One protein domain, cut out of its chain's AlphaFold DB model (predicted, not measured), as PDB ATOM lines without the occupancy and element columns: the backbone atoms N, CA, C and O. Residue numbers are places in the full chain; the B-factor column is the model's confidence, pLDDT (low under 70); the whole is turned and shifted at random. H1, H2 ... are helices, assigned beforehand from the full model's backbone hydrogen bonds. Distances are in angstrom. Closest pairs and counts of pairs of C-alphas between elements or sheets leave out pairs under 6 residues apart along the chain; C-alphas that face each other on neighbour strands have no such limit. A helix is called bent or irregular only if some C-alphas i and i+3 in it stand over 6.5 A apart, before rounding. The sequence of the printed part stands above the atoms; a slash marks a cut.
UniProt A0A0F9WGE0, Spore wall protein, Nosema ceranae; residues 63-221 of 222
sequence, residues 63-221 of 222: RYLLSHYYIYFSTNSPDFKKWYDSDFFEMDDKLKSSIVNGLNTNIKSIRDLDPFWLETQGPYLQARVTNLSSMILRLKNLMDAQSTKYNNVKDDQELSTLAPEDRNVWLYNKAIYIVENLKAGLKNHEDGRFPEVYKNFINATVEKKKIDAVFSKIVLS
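Overview. This is residues 63 to 221 of the 222 residues of the protein "Spore wall protein" of Nosema ceranae (UniProt A0A0F9WGE0). Three long helices run side by side in alternating directions, H6 between H5 and H7, and the four shorter helices gather round H7 and one end of this row. H1 crosses H7, H3 crosses the earlier part of H7, H2 bridges H1 and H3, and H4 is near the end where H6 passes into H7. The printed part has 159 residues with seven named helices, H1 to H7 in chain order, and no named strand; its class is all helix. It is compact, with a radius of gyration of the C-alphas of 16.5 A, and elongated, spanning 50 by 31 by 25 A.

Along the chain. H6, the longest, holds residues 164 to 190 and measures 38.8 A from C-alpha 164 at (211.606, 181.788, 211.630) to C-alpha 190 at (194.604, 159.302, 184.983). H5 holds residues 122 to 145, 35.1 A, and H7 residues 194 to 219, 37.5 A, ending with C-alpha 219 at (222.385, 173.312, 206.318). H1 is residues 63 to 76, 20.0 A, H2 residues 78 to 84, H3 residues 93 to 104 and H4 residues 110 to 119. H4, H5 and H7 are irregular, with C-alphas 112 and 115 7.2 A apart, 123 and 126 7.0 A, and 195 and 198 7.0 A; H1 is only just irregular, with 65 and 68 6.6 A apart. H7 has a kink of 31 degrees near residue 213.

Arrangement. H6 and H7 form a helical hairpin at a shallow tilt of 22 degrees, their closest C-alphas being those of Ile 178 and Ala 204, 4.5 A apart. H5 and H6 form another, at 31 degrees, closest at Val 129 and Val 179, 6.4 A between C-alphas. H5 and H7 are apart. H7 touches H1 with residues 201 to 212 alone, at a steep tilt of 56 degrees; the C-alphas of Leu 66 and Thr 205 are closest, 6.1 A. With residues 195 to 202 alone it touches H3 at a steep tilt of 55 degrees, closest at the C-alphas of Val 100 and Lys 199, 5.8 A. H2 touches H1 only at the corner, and only just touches H3, with 3 pairs of C-alphas within 8 A. H4 touches H1 at the C-alphas of Tyr 72 and Glu 119, 6.6 A. Every O i to N i+4 pair is within hydrogen-bond range in H2, H3 and H6; the counts are 8 of 10 in H1, 3 of 6 in H4, 18 of 20 in H5 and 16 of 22 in H7.

Size, cuts and confidence. The two C-alphas farthest apart, of Lys 108 and Gln 146, are 50.2 A apart. The printed part has no cut. The link from H5 to H6, residues 146 to 163, is long. The mean pLDDT of the printed part is 84.5, and residues 147 to 165 and 216 to 221 are under 70.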
ATOM      1  N   ARG A  63     212.709 167.246 198.682       89.31
ATOM      2  CA  ARG A  63     214.013 166.981 198.073       89.31
ATOM      3  C   ARG A  63     214.087 165.550 197.558       89.31
ATOM      4  O   ARG A  63     214.502 165.362 196.418       89.31
ATOM      5  N   TYR A  64     213.681 164.571 198.361       86.81
ATOM      6  CA  TYR A  64     213.644 163.166 197.962       86.81
ATOM      7  C   TYR A  64     212.744 162.967 196.735       86.81
ATOM      8  O   TYR A  64     213.210 162.509 195.694       86.81
ATOM      9  N   LEU A  65     211.488 163.412 196.824       88.94
ATOM     10  CA  LEU A  65     210.474 163.201 195.795       88.94
ATOM     11  C   LEU A  65     210.876 163.805 194.447       88.94
ATOM     12  O   LEU A  65     210.770 163.154 193.412       88.94
ATOM     13  N   LEU A  66     211.359 165.048 194.454       91.31
ATOM     14  CA  LEU A  66     211.612 165.803 193.228       91.31
ATOM     15  C   LEU A  66     213.019 165.610 192.646       91.31
ATOM     16  O   LEU A  66     213.285 166.054 191.530       91.31
ATOM     17  N   SER A  67     213.925 164.918 193.346       86.62
ATOM     18  CA  SER A  67     215.263 164.628 192.803       86.62
ATOM     19  C   SER A  67     215.226 163.644 191.631       86.62
ATOM     20  O   SER A  67     216.028 163.774 190.709       86.62
ATOM     21  N   HIS A  68     214.265 162.716 191.602       87.00
ATOM     22  CA  HIS A  68     214.085 161.802 190.467       87.00
ATOM     23  C   HIS A  68     213.642 162.535 189.189       87.00
ATOM     24  O   HIS A  68     214.091 162.214 188.091       87.00
ATOM     25  N   TYR A  69     212.839 163.589 189.333       90.38
ATOM     26  CA  TYR A  69     212.393 164.422 188.212       90.38
ATOM     27  C   TYR A  69     213.537 165.232 187.610       90.38
ATOM     28  O   TYR A  69     213.609 165.376 186.393       90.38
ATOM     29  N   TYR A  70     214.471 165.706 188.440       89.06
ATOM     30  CA  TYR A  70     215.701 166.318 187.942       89.06
ATOM     31  C   TYR A  70     216.481 165.354 187.035       89.06
ATOM     32  O   TYR A  70     216.871 165.748 185.935       89.06
ATOM     33  N   ILE A  71     216.684 164.101 187.461       88.81
ATOM     34  CA  ILE A  71     217.417 163.096 186.671       88.81
ATOM     35  C   ILE A  71     216.735 162.892 185.314       88.81
ATOM     36  O   ILE A  71     217.387 163.016 184.273       88.81
ATOM     37  N   TYR A  72     215.417 162.682 185.315       93.75
ATOM     38  CA  TYR A  72     214.655 162.485 184.084       93.75
ATOM     39  C   TYR A  72     214.738 163.708 183.155       93.75
ATOM     40  O   TYR A  72     215.124 163.597 181.990       93.75
ATOM     41  N   PHE A  73     214.410 164.904 183.655       94.88
ATOM     42  CA  PHE A  73     214.351 166.106 182.820       94.88
ATOM     43  C   PHE A  73     215.725 166.558 182.334       94.88
ATOM     44  O   PHE A  73     215.837 167.019 181.202       94.88
ATOM     45  N   SER A  74     216.779 166.404 183.136       93.56
ATOM     46  CA  SER A  74     218.142 166.740 182.706       93.56
ATOM     47  C   SER A  74     218.659 165.811 181.605       93.56
ATOM     48  O   SER A  74     219.421 166.252 180.746       93.56
ATOM     49  N   THR A  75     218.202 164.557 181.593       93.56
ATOM     50  CA  THR A  75     218.514 163.579 180.543       93.56
ATOM     51  C   THR A  75     217.731 163.858 179.258       93.56
ATOM     52  O   THR A  75     218.274 163.741 178.162       93.56
ATOM     53  N   ASN A  76     216.467 164.271 179.385       94.44
ATOM     54  CA  ASN A  76     215.537 164.395 178.257       94.44
ATOM     55  C   ASN A  76     215.353 165.835 177.737       94.44
ATOM     56  O   ASN A  76     214.683 166.051 176.729       94.44
ATOM     57  N   SER A  77     215.939 166.839 178.396       96.06
ATOM     58  CA  SER A  77     215.876 168.241 177.983       96.06
ATOM     59  C   SER A  77     217.190 168.977 178.300       96.06
ATOM     60  O   SER A  77     217.442 169.348 179.452       96.06
ATOM     61  N   PRO A  78     218.031 169.256 177.282       95.62
ATOM     62  CA  PRO A  78     219.264 170.028 177.459       95.62
ATOM     63  C   PRO A  78     219.022 171.432 178.027       95.62
ATOM     64  O   PRO A  78     219.805 171.912 178.847       95.62
ATOM     65  N   ASP A  79     217.918 172.068 177.630       96.00
ATOM     66  CA  ASP A  79     217.508 173.380 178.133       96.00
ATOM     67  C   ASP A  79     217.169 173.326 179.626       96.00
ATOM     68  O   ASP A  79     217.620 174.183 180.391       96.00
ATOM     69  N   PHE A  80     216.442 172.289 180.062       96.56
ATOM     70  CA  PHE A  80     216.179 172.070 181.482       96.56
ATOM     71  C   PHE A  80     217.478 171.864 182.255       96.56
ATOM     72  O   PHE A  80     217.675 172.510 183.281       96.56
ATOM     73  N   LYS A  81     218.384 171.009 181.760       95.75
ATOM     74  CA  LYS A  81     219.679 170.759 182.407       95.75
ATOM     75  C   LYS A  81     220.473 172.053 182.573       95.75
ATOM     76  O   LYS A  81     220.913 172.370 183.673       95.75
ATOM     77  N   LYS A  82     220.615 172.826 181.493       95.69
ATOM     78  CA  LYS A  82     221.340 174.102 181.497       95.69
ATOM     79  C   LYS A  82     220.754 175.083 182.511       95.69
ATOM     80  O   LYS A  82     221.503 175.755 183.212       95.69
ATOM     81  N   TRP A  83     219.428 175.174 182.586       95.56
ATOM     82  CA  TRP A  83     218.767 176.009 183.581       95.56
ATOM     83  C   TRP A  83     218.976 175.481 185.000       95.56
ATOM     84  O   TRP A  83     219.331 176.258 185.885       95.56
ATOM     85  N   TYR A  84     218.799 174.181 185.235       92.38
ATOM     86  CA  TYR A  84     218.923 173.586 186.565       92.38
ATOM     87  C   TYR A  84     220.338 173.756 187.132       92.38
ATOM     88  O   TYR A  84     220.473 174.098 188.302       92.38
ATOM     89  N   ASP A  85     221.364 173.640 186.288       90.25
ATOM     90  CA  ASP A  85     222.773 173.816 186.667       90.25
ATOM     91  C   ASP A  85     223.195 175.290 186.826       90.25
ATOM     92  O   ASP A  85     224.296 175.569 187.293       90.25
ATOM     93  N   SER A  86     222.353 176.249 186.419       90.12
ATOM     94  CA  SER A  86     222.641 177.681 186.566       90.12
ATOM     95  C   SER A  86     222.319 178.209 187.969       90.12
ATOM     96  O   SER A  86     221.478 177.646 188.674       90.12
ATOM     97  N   ASP A  87     222.889 179.360 188.330       86.06
ATOM     98  CA  ASP A  87     222.583 180.058 189.590       86.06
ATOM     99  C   ASP A  87     221.174 180.684 189.622       86.06
ATOM    100  O   ASP A  87     220.723 181.165 190.660       86.06
ATOM    101  N   PHE A  88     220.451 180.690 188.495       85.38
ATOM    102  CA  PHE A  88     219.103 181.248 188.416       85.38
ATOM    103  C   PHE A  88     218.060 180.258 188.939       85.38
ATOM    104  O   PHE A  88     217.959 179.126 188.461       85.38
ATOM    105  N   PHE A  89     217.241 180.691 189.899       86.69
ATOM    106  CA  PHE A  89     216.171 179.867 190.481       86.69
ATOM    107  C   PHE A  89     214.818 180.056 189.789       86.69
ATOM    108  O   PHE A  89     213.960 179.178 189.864       86.69
ATOM    109  N   GLU A  90     214.640 181.174 189.086       87.38
ATOM    110  CA  GLU A  90     213.450 181.436 188.281       87.38
ATOM    111  C   GLU A  90     213.574 180.806 186.895       87.38
ATOM    112  O   GLU A  90     214.650 180.776 186.294       87.38
ATOM    113  N   MET A  91     212.452 180.305 186.382       92.88
ATOM    114  CA  MET A  91     212.322 179.821 185.011       92.88
ATOM    115  C   MET A  91     211.260 180.661 184.315       92.88
ATOM    116  O   MET A  91     210.084 180.581 184.675       92.88
ATOM    117  N   ASP A  92     211.672 181.449 183.323       92.00
ATOM    118  CA  ASP A  92     210.732 182.255 182.552       92.00
ATOM    119  C   ASP A  92     209.752 181.380 181.747       92.00
ATOM    120  O   ASP A  92     210.031 180.226 181.402       92.00
ATOM    121  N   ASP A  93     208.582 181.939 181.440       93.50
ATOM    122  CA  ASP A  93     207.495 181.202 180.790       93.50
ATOM    123  C   ASP A  93     207.854 180.715 179.379       93.50
ATOM    124  O   ASP A  93     207.336 179.689 178.925       93.50
ATOM    125  N   LYS A  94     208.759 181.415 178.681       96.19
ATOM    126  CA  LYS A  94     209.194 181.037 177.333       96.19
ATOM    127  C   LYS A  94     210.076 179.794 177.396       96.19
ATOM    128  O   LYS A  94     209.831 178.841 176.656       96.19
ATOM    129  N   LEU A  95     211.061 179.781 178.290       96.06
ATOM    130  CA  LEU A  95     211.930 178.638 178.546       96.06
ATOM    131  C   LEU A  95     211.117 177.440 179.038       96.06
ATOM    132  O   LEU A  95     211.263 176.337 178.511       96.06
ATOM    133  N   LYS A  96     210.200 177.667 179.982       95.69
ATOM    134  CA  LYS A  96     209.297 176.633 180.492       95.69
ATOM    135  C   LYS A  96     208.475 175.998 179.372       95.69
ATOM    136  O   LYS A  96     208.439 174.775 179.253       95.69
ATOM    137  N   SER A  97     207.860 176.819 178.520       95.50
ATOM    138  CA  SER A  97     207.081 176.340 177.374       95.50
ATOM    139  C   SER A  97     207.949 175.572 176.376       95.50
ATOM    140  O   SER A  97     207.524 174.536 175.876       95.50
ATOM    141  N   SER A  98     209.179 176.033 176.120       96.38
ATOM    142  CA  SER A  98     210.147 175.333 175.262       96.38
ATOM    143  C   SER A  98     210.456 173.930 175.787       96.38
ATOM    144  O   SER A  98     210.331 172.953 175.050       96.38
ATOM    145  N   ILE A  99     210.777 173.816 177.082       96.69
ATOM    146  CA  ILE A  99     211.074 172.537 177.741       96.69
ATOM    147  C   ILE A  99     209.866 171.599 177.666       96.69
ATOM    148  O   ILE A  99     210.006 170.460 177.224       96.69
ATOM    149  N   VAL A 100     208.680 172.076 178.054       95.75
ATOM    150  CA  VAL A 100     207.448 171.269 178.044       95.75
ATOM    151  C   VAL A 100     207.116 170.790 176.629       95.75
ATOM    152  O   VAL A 100     206.838 169.609 176.436       95.75
ATOM    153  N   ASN A 101     207.205 171.663 175.624       95.06
ATOM    154  CA  ASN A 101     206.960 171.291 174.230       95.06
ATOM    155  C   ASN A 101     207.989 170.273 173.719       95.06
ATOM    156  O   ASN A 101     207.615 169.314 173.045       95.06
ATOM    157  N   GLY A 102     209.267 170.444 174.069       94.38
ATOM    158  CA  GLY A 102     210.330 169.501 173.722       94.38
ATOM    159  C   GLY A 102     210.067 168.106 174.291       94.38
ATOM    160  O   GLY A 102     210.068 167.130 173.545       94.38
ATOM    161  N   LEU A 103     209.738 168.023 175.583       93.94
ATOM    162  CA  LEU A 103     209.392 166.760 176.243       93.94
ATOM    163  C   LEU A 103     208.134 166.111 175.631       93.94
ATOM    164  O   LEU A 103     208.060 164.891 175.509       93.94
ATOM    165  N   ASN A 104     207.166 166.919 175.189       93.00
ATOM    166  CA  ASN A 104     205.924 166.449 174.572       93.00
ATOM    167  C   ASN A 104     206.037 166.063 173.089       93.00
ATOM    168  O   ASN A 104     205.110 165.455 172.559       93.00
ATOM    169  N   THR A 105     207.137 166.393 172.403       90.69
ATOM    170  CA  THR A 105     207.224 166.327 170.929       90.69
ATOM    171  C   THR A 105     206.939 164.930 170.360       90.69
ATOM    172  O   THR A 105     206.404 164.813 169.259       90.69
ATOM    173  N   ASN A 106     207.246 163.871 171.115       85.50
ATOM    174  CA  ASN A 106     207.087 162.483 170.671       85.50
ATOM    175  C   ASN A 106     205.964 161.711 171.386       85.50
ATOM    176  O   ASN A 106     205.798 160.523 171.115       85.50
ATOM    177  N   ILE A 107     205.186 162.352 172.263       88.69
ATOM    178  CA  ILE A 107     204.114 161.675 173.002       88.69
ATOM    179  C   ILE A 107     202.862 161.601 172.131       88.69
ATOM    180  O   ILE A 107     202.329 162.622 171.696       88.69
ATOM    181  N   LYS A 108     202.367 160.388 171.894       88.25
ATOM    182  CA  LYS A 108     201.148 160.128 171.112       88.25
ATOM    183  C   LYS A 108     200.088 159.390 171.922       88.25
ATOM    184  O   LYS A 108     198.931 159.325 171.508       88.25
ATOM    185  N   SER A 109     200.479 158.815 173.049       89.38
ATOM    186  CA  SER A 109     199.642 158.003 173.915       89.38
ATOM    187  C   SER A 109     200.141 158.046 175.357       89.38
ATOM    188  O   SER A 109     201.267 158.456 175.634       89.38
ATOM    189  N   ILE A 110     199.317 157.553 176.282       84.94
ATOM    190  CA  ILE A 110     199.686 157.450 177.697       84.94
ATOM    191  C   ILE A 110     200.919 156.561 177.927       84.94
ATOM    192  O   ILE A 110     201.722 156.856 178.800       84.94
ATOM    193  N   ARG A 111     201.112 155.528 177.094       89.56
ATOM    194  CA  ARG A 111     202.233 154.578 177.200       89.56
ATOM    195  C   ARG A 111     203.578 155.211 176.869       89.56
ATOM    196  O   ARG A 111     204.613 154.753 177.335       89.56
ATOM    197  N   ASP A 112     203.578 156.295 176.098       90.62
ATOM    198  CA  ASP A 112     204.809 157.031 175.802       90.62
ATOM    199  C   ASP A 112     205.349 157.764 177.051       90.62
ATOM    200  O   ASP A 112     206.491 158.218 177.053       90.62
ATOM    201  N   LEU A 113     204.556 157.846 178.132       90.19
ATOM    202  CA  LEU A 113     204.985 158.324 179.449       90.19
ATOM    203  C   LEU A 113     205.496 157.203 180.373       90.19
ATOM    204  O   LEU A 113     205.982 157.509 181.459       90.19
ATOM    205  N   ASP A 114     205.439 155.926 179.983       89.75
ATOM    206  CA  ASP A 114     205.897 154.817 180.837       89.75
ATOM    207  C   ASP A 114     207.360 154.984 181.307       89.75
ATOM    208  O   ASP A 114     207.615 154.797 182.501       89.75
ATOM    209  N   PRO A 115     208.325 155.416 180.458       89.50
ATOM    210  CA  PRO A 115     209.694 155.678 180.908       89.50
ATOM    211  C   PRO A 115     209.766 156.784 181.966       89.50
ATOM    212  O   PRO A 115     210.497 156.664 182.947       89.50
ATOM    213  N   PHE A 116     208.965 157.840 181.799       90.94
ATOM    214  CA  PHE A 116     208.867 158.920 182.776       90.94
ATOM    215  C   PHE A 116     208.370 158.407 184.125       90.94
ATOM    216  O   PHE A 116     208.974 158.707 185.154       90.94
ATOM    217  N   TRP A 117     207.310 157.600 184.148       89.62
ATOM    218  CA  TRP A 117     206.775 157.062 185.400       89.62
ATOM    219  C   TRP A 117     207.696 156.052 186.064       89.62
ATOM    220  O   TRP A 117     207.783 156.031 187.291       89.62
ATOM    221  N   LEU A 118     208.396 155.240 185.273       87.19
ATOM    222  CA  LEU A 118     209.374 154.299 185.794       87.19
ATOM    223  C   LEU A 118     210.527 155.039 186.486       87.19
ATOM    224  O   LEU A 118     210.831 154.757 187.644       87.19
ATOM    225  N   GLU A 119     211.128 156.022 185.812       87.31
ATOM    226  CA  GLU A 119     212.266 156.780 186.349       87.31
ATOM    227  C   GLU A 119     211.882 157.686 187.524       87.31
ATOM    228  O   GLU A 119     212.649 157.833 188.478       87.31
ATOM    229  N   THR A 120     210.681 158.270 187.492       84.00
ATOM    230  CA  THR A 120     210.196 159.166 188.555       84.00
ATOM    231  C   THR A 120     209.519 158.447 189.713       84.00
ATOM    232  O   THR A 120     209.021 159.100 190.629       84.00
ATOM    233  N   GLN A 121     209.522 157.108 189.709       83.94
ATOM    234  CA  GLN A 121     208.861 156.292 190.730       83.94
ATOM    235  C   GLN A 121     207.362 156.629 190.867       83.94
ATOM    236  O   GLN A 121     206.801 156.635 191.965       83.94
ATOM    237  N   GLY A 122     206.700 156.876 189.732       77.62
ATOM    238  CA  GLY A 122     205.283 157.225 189.608       77.62
ATOM    239  C   GLY A 122     204.322 156.395 190.469       77.62
ATOM    240  O   GLY A 122     203.486 156.994 191.146       77.62
ATOM    241  N   PRO A 123     204.459 155.055 190.546       78.44
ATOM    242  CA  PRO A 123     203.602 154.223 191.398       78.44
ATOM    243  C   PRO A 123     203.627 154.596 192.889       78.44
ATOM    244  O   PRO A 123     202.644 154.397 193.598       78.44
ATOM    245  N   TYR A 124     204.727 155.174 193.375       83.81
ATOM    246  CA  TYR A 124     204.878 155.587 194.773       83.81
ATOM    247  C   TYR A 124     204.481 157.050 195.007       83.81
ATOM    248  O   TYR A 124     204.294 157.466 196.155       83.81
ATOM    249  N   LEU A 125     204.322 157.836 193.937       86.50
ATOM    250  CA  LEU A 125     204.069 159.272 194.006       86.50
ATOM    251  C   LEU A 125     202.796 159.598 194.792       86.50
ATOM    252  O   LEU A 125     202.810 160.504 195.619       86.50
ATOM    253  N   GLN A 126     201.702 158.859 194.585       86.88
ATOM    254  CA  GLN A 126     200.422 159.153 195.240       86.88
ATOM    255  C   GLN A 126     200.503 159.019 196.770       86.88
ATOM    256  O   GLN A 126     200.050 159.905 197.506       86.88
ATOM    257  N   ALA A 127     201.131 157.948 197.263       87.69
ATOM    258  CA  ALA A 127     201.356 157.742 198.693       87.69
ATOM    259  C   ALA A 127     202.265 158.836 199.280       87.69
ATOM    260  O   ALA A 127     201.964 159.421 200.322       87.69
ATOM    261  N   ARG A 128     203.340 159.189 198.567       88.69
ATOM    262  CA  ARG A 128     204.287 160.240 198.967       88.69
ATOM    263  C   ARG A 128     203.640 161.625 199.021       88.69
ATOM    264  O   ARG A 128     203.788 162.343 200.006       88.69
ATOM    265  N   VAL A 129     202.837 161.973 198.016       91.62
ATOM    266  CA  VAL A 129     202.049 163.217 197.969       91.62
ATOM    267  C   VAL A 129     201.044 163.285 199.123       91.62
ATOM    268  O   VAL A 129     200.805 164.363 199.673       91.62
ATOM    269  N   THR A 130     200.473 162.146 199.520       90.31
ATOM    270  CA  THR A 130     199.556 162.054 200.666       90.31
ATOM    271  C   THR A 130     200.290 162.328 201.979       90.31
ATOM    272  O   THR A 130     199.852 163.173 202.763       90.31
ATOM    273  N   ASN A 131     201.455 161.707 202.178       90.31
ATOM    274  CA  ASN A 131     202.310 161.959 203.340       90.31
ATOM    275  C   ASN A 131     202.758 163.426 203.412       90.31
ATOM    276  O   ASN A 131     202.625 164.062 204.460       90.31
ATOM    277  N   LEU A 132     203.213 163.994 202.292       92.50
ATOM    278  CA  LEU A 132     203.598 165.402 202.206       92.50
ATOM    279  C   LEU A 132     202.418 166.332 202.528       92.50
ATOM    280  O   LEU A 132     202.572 167.260 203.321       92.50
ATOM    281  N   SER A 133     201.220 166.043 202.007       93.50
ATOM    282  CA  SER A 133     199.996 166.797 202.328       93.50
ATOM    283  C   SER A 133     199.691 166.785 203.833       93.50
ATOM    284  O   SER A 133     199.342 167.818 204.402       93.50
ATOM    285  N   SER A 134     199.855 165.632 204.491       92.00
ATOM    286  CA  SER A 134     199.649 165.492 205.938       92.00
ATOM    287  C   SER A 134     200.652 166.326 206.745       92.00
ATOM    288  O   SER A 134     200.272 167.043 207.672       92.00
ATOM    289  N   MET A 135     201.933 166.315 206.360       90.94
ATOM    290  CA  MET A 135     202.960 167.136 207.013       90.94
ATOM    291  C   MET A 135     202.705 168.638 206.842       90.94
ATOM    292  O   MET A 135     202.811 169.387 207.814       90.94
ATOM    293  N   ILE A 136     202.299 169.073 205.645       92.50
ATOM    294  CA  ILE A 136     201.919 170.467 205.368       92.50
ATOM    295  C   ILE A 136     200.730 170.895 206.237       92.50
ATOM    296  O   ILE A 136     200.748 171.981 206.816       92.50
ATOM    297  N   LEU A 137     199.711 170.040 206.380       92.38
ATOM    298  CA  LEU A 137     198.556 170.324 207.238       92.38
ATOM    299  C   LEU A 137     198.964 170.475 208.712       92.38
ATOM    300  O   LEU A 137     198.471 171.364 209.405       92.38
ATOM    301  N   ARG A 138     199.900 169.647 209.193       89.62
ATOM    302  CA  ARG A 138     200.450 169.776 210.550       89.62
ATOM    303  C   ARG A 138     201.179 171.104 210.749       89.62
ATOM    304  O   ARG A 138     200.979 171.734 211.784       89.62
ATOM    305  N   LEU A 139     201.979 171.537 209.769       88.25
ATOM    306  CA  LEU A 139     202.650 172.840 209.811       88.25
ATOM    307  C   LEU A 139     201.628 173.984 209.880       88.25
ATOM    308  O   LEU A 139     201.730 174.835 210.759       88.25
ATOM    309  N   LYS A 140     200.595 173.945 209.030       89.06
ATOM    310  CA  LYS A 140     199.495 174.920 209.036       89.06
ATOM    311  C   LYS A 140     198.836 175.037 210.412       89.06
ATOM    312  O   LYS A 140     198.712 176.132 210.949       89.06
ATOM    313  N   ASN A 141     198.455 173.906 211.005       86.19
ATOM    314  CA  ASN A 141     197.786 173.888 212.307       86.19
ATOM    315  C   ASN A 141     198.665 174.484 213.420       86.19
ATOM    316  O   ASN A 141     198.155 175.156 214.316       86.19
ATOM    317  N   LEU A 142     199.984 174.270 213.366       83.56
ATOM    318  CA  LEU A 142     200.921 174.890 214.307       83.56
ATOM    319  C   LEU A 142     201.040 176.399 214.100       83.56
ATOM    320  O   LEU A 142     201.040 177.140 215.080       83.56
ATOM    321  N   MET A 143     201.111 176.849 212.847       83.38
ATOM    322  CA  MET A 143     201.158 178.272 212.506       83.38
ATOM    323  C   MET A 143     199.877 179.004 212.929       83.38
ATOM    324  O   MET A 143     199.959 180.089 213.512       83.38
ATOM    325  N   ASP A 144     198.708 178.388 212.713       82.88
ATOM    326  CA  ASP A 144     197.405 178.892 213.166       82.88
ATOM    327  C   ASP A 144     197.353 179.005 214.695       82.88
ATOM    328  O   ASP A 144     196.952 180.035 215.238       82.88
ATOM    329  N   ALA A 145     197.840 177.983 215.411       78.75
ATOM    330  CA  ALA A 145     197.932 177.995 216.872       78.75
ATOM    331  C   ALA A 145     198.911 179.055 217.419       78.75
ATOM    332  O   ALA A 145     198.890 179.358 218.615       78.75
ATOM    333  N   GLN A 146     199.775 179.608 216.564       73.06
ATOM    334  CA  GLN A 146     200.695 180.708 216.864       73.06
ATOM    335  C   GLN A 146     200.176 182.072 216.369       73.06
ATOM    336  O   GLN A 146     200.859 183.074 216.537       73.06
ATOM    337  N   SER A 147     198.961 182.141 215.801       68.19
ATOM    338  CA  SER A 147     198.387 183.361 215.197       68.19
ATOM    339  C   SER A 147     199.256 183.974 214.087       68.19
ATOM    340  O   SER A 147     199.250 185.189 213.875       68.19
ATOM    341  N   THR A 148     200.003 183.135 213.366       65.12
ATOM    342  CA  THR A 148     200.889 183.580 212.283       65.12
ATOM    343  C   THR A 148     200.056 184.060 211.094       65.12
ATOM    344  O   THR A 148     199.154 183.359 210.637       65.12
ATOM    345  N   LYS A 149     200.345 185.255 210.564       63.41
ATOM    346  CA  LYS A 149     199.682 185.761 209.350       63.41
ATOM    347  C   LYS A 149     200.338 185.162 208.105       63.41
ATOM    348  O   LYS A 149     201.546 185.268 207.937       63.41
ATOM    349  N   TYR A 150     199.530 184.614 207.200       60.31
ATOM    350  CA  TYR A 150     199.954 184.062 205.905       60.31
ATOM    351  C   TYR A 150     200.256 185.159 204.873       60.31
ATOM    352  O   TYR A 150     199.671 185.195 203.792       60.31
ATOM    353  N   ASN A 151     201.118 186.113 205.213       58.88
ATOM    354  CA  ASN A 151     201.510 187.136 204.253       58.88
ATOM    355  C   ASN A 151     202.401 186.510 203.168       58.88
ATOM    356  O   ASN A 151     203.228 185.647 203.457       58.88
ATOM    357  N   ASN A 152     202.250 186.957 201.919       55.19
ATOM    358  CA  ASN A 152     203.129 186.543 200.825       55.19
ATOM    359  C   ASN A 152     204.544 187.072 201.083       55.19
ATOM    360  O   ASN A 152     204.845 188.236 200.814       55.19
ATOM    361  N   VAL A 153     205.405 186.209 201.616       57.47
ATOM    362  CA  VAL A 153     206.847 186.440 201.690       57.47
ATOM    363  C   VAL A 153     207.377 186.467 200.256       57.47
ATOM    364  O   VAL A 153     207.139 185.529 199.495       57.47
ATOM    365  N   LYS A 154     208.029 187.566 199.861       57.38
ATOM    366  CA  LYS A 154     208.554 187.732 198.496       57.38
ATOM    367  C   LYS A 154     209.718 186.771 198.250       57.38
ATOM    368  O   LYS A 154     210.563 186.610 199.125       57.38
ATOM    369  N   ASP A 155     209.786 186.215 197.040       56.34
ATOM    370  CA  ASP A 155     210.837 185.274 196.617       56.34
ATOM    371  C   ASP A 155     212.250 185.901 196.601       56.34
ATOM    372  O   ASP A 155     213.242 185.182 196.691       56.34
ATOM    373  N   ASP A 156     212.338 187.236 196.580       52.16
ATOM    374  CA  ASP A 156     213.597 187.988 196.470       52.16
ATOM    375  C   ASP A 156     214.243 188.332 197.828       52.16
ATOM    376  O   ASP A 156     215.330 188.911 197.870       52.16
ATOM    377  N   GLN A 157     213.575 188.048 198.953       54.06
ATOM    378  CA  GLN A 157     214.155 188.298 200.275       54.06
ATOM    379  C   GLN A 157     215.091 187.151 200.656       54.06
ATOM    380  O   GLN A 157     214.706 185.985 200.614       54.06
ATOM    381  N   GLU A 158     216.321 187.473 201.068       55.16
ATOM    382  CA  GLU A 158     217.233 186.477 201.628       55.16
ATOM    383  C   GLU A 158     216.557 185.783 202.820       55.16
ATOM    384  O   GLU A 158     216.418 186.364 203.894       55.16
ATOM    385  N   LEU A 159     216.133 184.527 202.656       52.94
ATOM    386  CA  LEU A 159     215.438 183.761 203.698       52.94
ATOM    387  C   LEU A 159     216.271 183.595 204.982       52.94
ATOM    388  O   LEU A 159     215.705 183.399 206.055       52.94
ATOM    389  N   SER A 160     217.597 183.755 204.911       52.94
ATOM    390  CA  SER A 160     218.488 183.853 206.078       52.94
ATOM    391  C   SER A 160     218.215 185.086 206.952       52.94
ATOM    392  O   SER A 160     218.481 185.042 208.152       52.94
ATOM    393  N   THR A 161     217.658 186.153 206.377       58.34
ATOM    394  CA  THR A 161     217.266 187.395 207.069       58.34
ATOM    395  C   THR A 161     215.826 187.369 207.576       58.34
ATOM    396  O   THR A 161     215.460 188.182 208.422       58.34
ATOM    397  N   LEU A 162     215.016 186.413 207.107       62.72
ATOM    398  CA  LEU A 162     213.641 186.252 207.559       62.72
ATOM    399  C   LEU A 162     213.583 185.680 208.971       62.72
ATOM    400  O   LEU A 162     214.354 184.775 209.326       62.72
ATOM    401  N   ALA A 163     212.612 186.166 209.744       66.25
ATOM    402  CA  ALA A 163     212.251 185.567 211.015       66.25
ATOM    403  C   ALA A 163     211.791 184.107 210.797       66.25
ATOM    404  O   ALA A 163     211.227 183.796 209.745       66.25
ATOM    405  N   PRO A 164     212.011 183.191 211.759       68.12
ATOM    406  CA  PRO A 164     211.606 181.788 211.630       68.12
ATOM    407  C   PRO A 164     210.136 181.588 211.217       68.12
ATOM    408  O   PRO A 164     209.851 180.750 210.365       68.12
ATOM    409  N   GLU A 165     209.211 182.396 211.747       69.44
ATOM    410  CA  GLU A 165     207.793 182.374 211.350       69.44
ATOM    411  C   GLU A 165     207.570 182.663 209.854       69.44
ATOM    412  O   GLU A 165     206.801 181.952 209.204       69.44
ATOM    413  N   ASP A 166     208.282 183.631 209.275       75.75
ATOM    414  CA  ASP A 166     208.171 183.954 207.847       75.75
ATOM    415  C   ASP A 166     208.752 182.833 206.970       75.75
ATOM    416  O   ASP A 166     208.218 182.536 205.901       75.75
ATOM    417  N   ARG A 167     209.804 182.141 207.434       75.94
ATOM    418  CA  ARG A 167     210.348 180.960 206.735       75.94
ATOM    419  C   ARG A 167     209.339 179.816 206.705       75.94
ATOM    420  O   ARG A 167     209.217 179.141 205.684       75.94
ATOM    421  N   ASN A 168     208.599 179.624 207.798       81.19
ATOM    422  CA  ASN A 168     207.548 178.612 207.888       81.19
ATOM    423  C   ASN A 168     206.405 178.923 206.917       81.19
ATOM    424  O   ASN A 168     205.986 178.035 206.176       81.19
ATOM    425  N   VAL A 169     205.954 180.184 206.867       83.94
ATOM    426  CA  VAL A 169     204.947 180.654 205.896       83.94
ATOM    427  C   VAL A 169     205.433 180.454 204.463       83.94
ATOM    428  O   VAL A 169     204.697 179.927 203.627       83.94
ATOM    429  N   TRP A 170     206.676 180.839 204.175       86.12
ATOM    430  CA  TRP A 170     207.251 180.699 202.843       86.12
ATOM    431  C   TRP A 170     207.328 179.232 202.411       86.12
ATOM    432  O   TRP A 170     206.794 178.881 201.357       86.12
ATOM    433  N   LEU A 171     207.904 178.348 203.239       88.81
ATOM    434  CA  LEU A 171     207.985 176.921 202.916       88.81
ATOM    435  C   LEU A 171     206.591 176.306 202.773       88.81
ATOM    436  O   LEU A 171     206.375 175.524 201.851       88.81
ATOM    437  N   TYR A 172     205.644 176.663 203.644       90.69
ATOM    438  CA  TYR A 172     204.256 176.215 203.557       90.69
ATOM    439  C   TYR A 172     203.637 176.545 202.190       90.69
ATOM    440  O   TYR A 172     203.128 175.645 201.519       90.69
ATOM    441  N   ASN A 173     203.749 177.798 201.737       90.31
ATOM    442  CA  ASN A 173     203.211 178.236 200.446       90.31
ATOM    443  C   ASN A 173     203.848 177.472 199.272       90.31
ATOM    444  O   ASN A 173     203.147 176.998 198.377       90.31
ATOM    445  N   LYS A 174     205.175 177.299 199.297       92.31
ATOM    446  CA  LYS A 174     205.916 176.562 198.260       92.31
ATOM    447  C   LYS A 174     205.560 175.075 198.246       92.31
ATOM    448  O   LYS A 174     205.335 174.500 197.184       92.31
ATOM    449  N   ALA A 175     205.458 174.458 199.421       94.31
ATOM    450  CA  ALA A 175     205.108 173.052 199.570       94.31
ATOM    451  C   ALA A 175     203.672 172.762 199.099       94.31
ATOM    452  O   ALA A 175     203.448 171.747 198.439       94.31
ATOM    453  N   ILE A 176     202.717 173.661 199.373       95.12
ATOM    454  CA  ILE A 176     201.357 173.568 198.819       95.12
ATOM    455  C   ILE A 176     201.394 173.602 197.301       95.12
ATOM    456  O   ILE A 176     200.862 172.693 196.669       95.12
ATOM    457  N   TYR A 177     202.061 174.601 196.724       95.31
ATOM    458  CA  TYR A 177     202.137 174.740 195.274       95.31
ATOM    459  C   TYR A 177     202.745 173.494 194.613       95.31
ATOM    460  O   TYR A 177     202.236 173.006 193.601       95.31
ATOM    461  N   ILE A 178     203.802 172.930 195.209       96.31
ATOM    462  CA  ILE A 178     204.400 171.663 194.773       96.31
ATOM    463  C   ILE A 178     203.360 170.540 194.804       96.31
ATOM    464  O   ILE A 178     203.157 169.871 193.794       96.31
ATOM    465  N   VAL A 179     202.674 170.339 195.931       96.44
ATOM    466  CA  VAL A 179     201.670 169.275 196.081       96.44
ATOM    467  C   VAL A 179     200.522 169.424 195.085       96.44
ATOM    468  O   VAL A 179     200.089 168.427 194.510       96.44
ATOM    469  N   GLU A 180     200.027 170.639 194.866       95.94
ATOM    470  CA  GLU A 180     198.949 170.911 193.912       95.94
ATOM    471  C   GLU A 180     199.358 170.559 192.483       95.94
ATOM    472  O   GLU A 180     198.610 169.879 191.779       95.94
ATOM    473  N   ASN A 181     200.574 170.931 192.080       96.50
ATOM    474  CA  ASN A 181     201.106 170.550 190.780       96.50
ATOM    475  C   ASN A 181     201.289 169.029 190.672       96.50
ATOM    476  O   ASN A 181     200.842 168.430 189.700       96.50
ATOM    477  N   LEU A 182     201.864 168.363 191.675       94.94
ATOM    478  CA  LEU A 182     202.026 166.902 191.648       94.94
ATOM    479  C   LEU A 182     200.681 166.170 191.524       94.94
ATOM    480  O   LEU A 182     200.551 165.250 190.716       94.94
ATOM    481  N   LYS A 183     199.656 166.618 192.261       94.38
ATOM    482  CA  LYS A 183     198.284 166.096 192.147       94.38
ATOM    483  C   LYS A 183     197.691 166.355 190.765       94.38
ATOM    484  O   LYS A 183     197.068 165.462 190.201       94.38
ATOM    485  N   ALA A 184     197.892 167.545 190.204       93.94
ATOM    486  CA  ALA A 184     197.427 167.864 188.858       93.94
ATOM    487  C   ALA A 184     198.137 167.016 187.788       93.94
ATOM    488  O   ALA A 184     197.502 166.587 186.830       93.94
ATOM    489  N   GLY A 185     199.433 166.733 187.952       92.69
ATOM    490  CA  GLY A 185     200.203 165.844 187.078       92.69
ATOM    491  C   GLY A 185     199.689 164.404 187.108       92.69
ATOM    492  O   GLY A 185     199.446 163.827 186.050       92.69
ATOM    493  N   LEU A 186     199.450 163.864 188.310       91.19
ATOM    494  CA  LEU A 186     198.807 162.560 188.512       91.19
ATOM    495  C   LEU A 186     197.421 162.502 187.863       91.19
ATOM    496  O   LEU A 186     197.127 161.590 187.099       91.19
ATOM    497  N   LYS A 187     196.588 163.517 188.099       90.81
ATOM    498  CA  LYS A 187     195.247 163.572 187.519       90.81
ATOM    499  C   LYS A 187     195.275 163.651 185.993       90.81
ATOM    500  O   LYS A 187     194.515 162.961 185.330       90.81
ATOM    501  N   ASN A 188     196.166 164.460 185.417       90.56
ATOM    502  CA  ASN A 188     196.313 164.546 183.962       90.56
ATOM    503  C   ASN A 188     196.716 163.200 183.347       90.56
ATOM    504  O   ASN A 188     196.306 162.903 182.229       90.56
ATOM    505  N   HIS A 189     197.480 162.383 184.069       87.12
ATOM    506  CA  HIS A 189     197.791 161.020 183.658       87.12
ATOM    507  C   HIS A 189     196.559 160.108 183.692       87.12
ATOM    508  O   HIS A 189     196.240 159.480 182.686       87.12
ATOM    509  N   GLU A 190     195.837 160.086 184.813       86.62
ATOM    510  CA  GLU A 190     194.604 159.302 184.983       86.62
ATOM    511  C   GLU A 190     193.536 159.667 183.936       86.62
ATOM    512  O   GLU A 190     192.893 158.788 183.364       86.62
ATOM    513  N   ASP A 191     193.407 160.959 183.624       88.19
ATOM    514  CA  ASP A 191     192.460 161.497 182.643       88.19
ATOM    515  C   ASP A 191     192.931 161.322 181.179       88.19
ATOM    516  O   ASP A 191     192.249 161.764 180.250       88.19
ATOM    517  N   GLY A 192     194.115 160.743 180.936       83.31
ATOM    518  CA  GLY A 192     194.679 160.564 179.592       83.31
ATOM    519  C   GLY A 192     195.119 161.864 178.899       83.31
ATOM    520  O   GLY A 192     195.329 161.885 177.686       83.31
ATOM    521  N   ARG A 193     195.286 162.961 179.647       86.06
ATOM    522  CA  ARG A 193     195.724 164.286 179.170       86.06
ATOM    523  C   ARG A 193     197.247 164.401 179.181       86.06
ATOM    524  O   ARG A 193     197.824 165.282 179.820       86.06
ATOM    525  N   PHE A 194     197.902 163.502 178.453       80.00
ATOM    526  CA  PHE A 194     199.359 163.356 178.451       80.00
ATOM    527  C   PHE A 194     200.170 164.628 178.108       80.00
ATOM    528  O   PHE A 194     201.213 164.802 178.738       80.00
ATOM    529  N   PRO A 195     199.726 165.577 177.246       81.56
ATOM    530  CA  PRO A 195     200.514 166.788 176.973       81.56
ATOM    531  C   PRO A 195     200.649 167.722 178.187       81.56
ATOM    532  O   PRO A 195     201.575 168.524 178.272       81.56
ATOM    533  N   GLU A 196     199.738 167.617 179.157       85.56
ATOM    534  CA  GLU A 196     199.707 168.484 180.338       85.56
ATOM    535  C   GLU A 196     200.420 167.864 181.551       85.56
ATOM    536  O   GLU A 196     200.471 168.471 182.622       85.56
ATOM    537  N   VAL A 197     200.962 166.647 181.420       89.81
ATOM    538  CA  VAL A 197     201.630 165.940 182.522       89.81
ATOM    539  C   VAL A 197     202.928 166.658 182.892       89.81
ATOM    540  O   VAL A 197     203.067 167.133 184.022       89.81
ATOM    541  N   TYR A 198     203.853 166.823 181.940       94.75
ATOM    542  CA  TYR A 198     205.174 167.399 182.216       94.75
ATOM    543  C   TYR A 198     205.127 168.819 182.769       94.75
ATOM    544  O   TYR A 198     205.916 169.148 183.650       94.75
ATOM    545  N   LYS A 199     204.184 169.647 182.311       95.25
ATOM    546  CA  LYS A 199     204.022 171.030 182.778       95.25
ATOM    547  C   LYS A 199     203.935 171.120 184.302       95.25
ATOM    548  O   LYS A 199     204.628 171.930 184.915       95.25
ATOM    549  N   ASN A 200     203.117 170.266 184.907       95.56
ATOM    550  CA  ASN A 200     202.916 170.264 186.348       95.56
ATOM    551  C   ASN A 200     204.178 169.811 187.096       95.56
ATOM    552  O   ASN A 200     204.602 170.447 188.059       95.56
ATOM    553  N   PHE A 201     204.839 168.756 186.622       95.38
ATOM    554  CA  PHE A 201     206.071 168.271 187.248       95.38
ATOM    555  C   PHE A 201     207.248 169.241 187.087       95.38
ATOM    556  O   PHE A 201     208.042 169.397 188.016       95.38
ATOM    557  N   ILE A 202     207.330 169.960 185.964       95.88
ATOM    558  CA  ILE A 202     208.295 171.047 185.767       95.88
ATOM    559  C   ILE A 202     208.030 172.177 186.764       95.88
ATOM    560  O   ILE A 202     208.958 172.584 187.459       95.88
ATOM    561  N   ASN A 203     206.783 172.636 186.909       95.62
ATOM    562  CA  ASN A 203     206.429 173.663 187.896       95.62
ATOM    563  C   ASN A 203     206.813 173.252 189.327       95.62
ATOM    564  O   ASN A 203     207.418 174.041 190.050       95.62
ATOM    565  N   ALA A 204     206.522 172.009 189.725       95.56
ATOM    566  CA  ALA A 204     206.920 171.495 191.035       95.56
ATOM    567  C   ALA A 204     208.452 171.474 191.205       95.56
ATOM    568  O   ALA A 204     208.976 171.868 192.247       95.56
ATOM    569  N   THR A 205     209.185 171.064 190.165       94.50
ATOM    570  CA  THR A 205     210.655 170.990 190.196       94.50
ATOM    571  C   THR A 205     211.305 172.376 190.260       94.50
ATOM    572  O   THR A 205     212.323 172.541 190.934       94.50
ATOM    573  N   VAL A 206     210.700 173.386 189.625       93.38
ATOM    574  CA  VAL A 206     211.131 174.790 189.727       93.38
ATOM    575  C   VAL A 206     211.060 175.280 191.167       93.38
ATOM    576  O   VAL A 206     212.060 175.761 191.701       93.38
ATOM    577  N   GLU A 207     209.928 175.079 191.842       92.94
ATOM    578  CA  GLU A 207     209.798 175.490 193.242       92.94
ATOM    579  C   GLU A 207     210.741 174.707 194.165       92.94
ATOM    580  O   GLU A 207     211.305 175.276 195.099       92.94
ATOM    581  N   LYS A 208     211.016 173.432 193.873       92.75
ATOM    582  CA  LYS A 208     212.037 172.673 194.609       92.75
ATOM    583  C   LYS A 208     213.435 173.257 194.454       92.75
ATOM    584  O   LYS A 208     214.159 173.310 195.443       92.75
ATOM    585  N   LYS A 209     213.816 173.736 193.264       90.38
ATOM    586  CA  LYS A 209     215.107 174.416 193.075       90.38
ATOM    587  C   LYS A 209     215.205 175.676 193.946       90.38
ATOM    588  O   LYS A 209     216.247 175.908 194.556       90.38
ATOM    589  N   LYS A 210     214.115 176.442 194.072       87.88
ATOM    590  CA  LYS A 210     214.039 177.604 194.980       87.88
ATOM    591  C   LYS A 210     214.201 177.191 196.445       87.88
ATOM    592  O   LYS A 210     214.963 177.813 197.177       87.88
ATOM    593  N   ILE A 211     213.536 176.114 196.868       88.50
ATOM    594  CA  ILE A 211     213.684 175.561 198.224       88.50
ATOM    595  C   ILE A 211     215.128 175.110 198.478       88.50
ATOM    596  O   ILE A 211     215.697 175.464 199.508       88.50
ATOM    597  N   ASP A 212     215.756 174.391 197.546       86.00
ATOM    598  CA  ASP A 212     217.148 173.956 197.688       86.00
ATOM    599  C   ASP A 212     218.112 175.138 197.806       86.00
ATOM    600  O   ASP A 212     218.987 175.120 198.668       86.00
ATOM    601  N   ALA A 213     217.936 176.186 197.004       79.56
ATOM    602  CA  ALA A 213     218.753 177.400 197.065       79.56
ATOM    603  C   ALA A 213     218.737 178.078 198.442       79.56
ATOM    604  O   ALA A 213     219.703 178.726 198.847       79.56
ATOM    605  N   VAL A 214     217.622 177.923 199.152       75.81
ATOM    606  CA  VAL A 214     217.373 178.523 200.457       75.81
ATOM    607  C   VAL A 214     217.881 177.621 201.573       75.81
ATOM    608  O   VAL A 214     218.658 178.055 202.422       75.81
ATOM    609  N   PHE A 215     217.471 176.354 201.573       72.94
ATOM    610  CA  PHE A 215     217.752 175.433 202.669       72.94
ATOM    611  C   PHE A 215     219.163 174.838 202.606       72.94
ATOM    612  O   PHE A 215     219.739 174.573 203.659       72.94
ATOM    613  N   SER A 216     219.785 174.712 201.425       63.88
ATOM    614  CA  SER A 216     221.201 174.307 201.330       63.88
ATOM    615  C   SER A 216     222.135 175.300 202.026       63.88
ATOM    616  O   SER A 216     223.083 174.889 202.690       63.88
ATOM    617  N   LYS A 217     221.827 176.602 201.959       54.72
ATOM    618  CA  LYS A 217     222.582 177.655 202.656       54.72
ATOM    619  C   LYS A 217     222.436 177.569 204.178       54.72
ATOM    620  O   LYS A 217     223.374 177.910 204.889       54.72
ATOM    621  N   ILE A 218     221.292 177.094 204.672       48.97
ATOM    622  CA  ILE A 218     221.012 176.922 206.109       48.97
ATOM    623  C   ILE A 218     221.708 175.667 206.658       48.97
ATOM    624  O   ILE A 218     222.269 175.705 207.745       48.97
ATOM    625  N   VAL A 219     221.727 174.566 205.900       37.69
ATOM    626  CA  VAL A 219     222.385 173.312 206.318       37.69
ATOM    627  C   VAL A 219     223.917 173.421 206.299       37.69
ATOM    628  O   VAL A 219     224.577 172.735 207.066       37.69
ATOM    629  N   LEU A 220     224.491 174.292 205.460       31.17
ATOM    630  CA  LEU A 220     225.942 174.533 205.386       31.17
ATOM    631  C   LEU A 220     226.459 175.609 206.363       31.17
ATOM    632  O   LEU A 220     227.650 175.911 206.350       31.17
ATOM    633  N   SER A 221     225.582 176.225 207.162       28.67
ATOM    634  CA  SER A 221     225.932 177.275 208.136       28.67
ATOM    635  C   SER A 221     225.807 176.837 209.603       28.67
ATOM    636  O   SER A 221     225.995 177.661 210.500       28.67
TER     637      SER A 221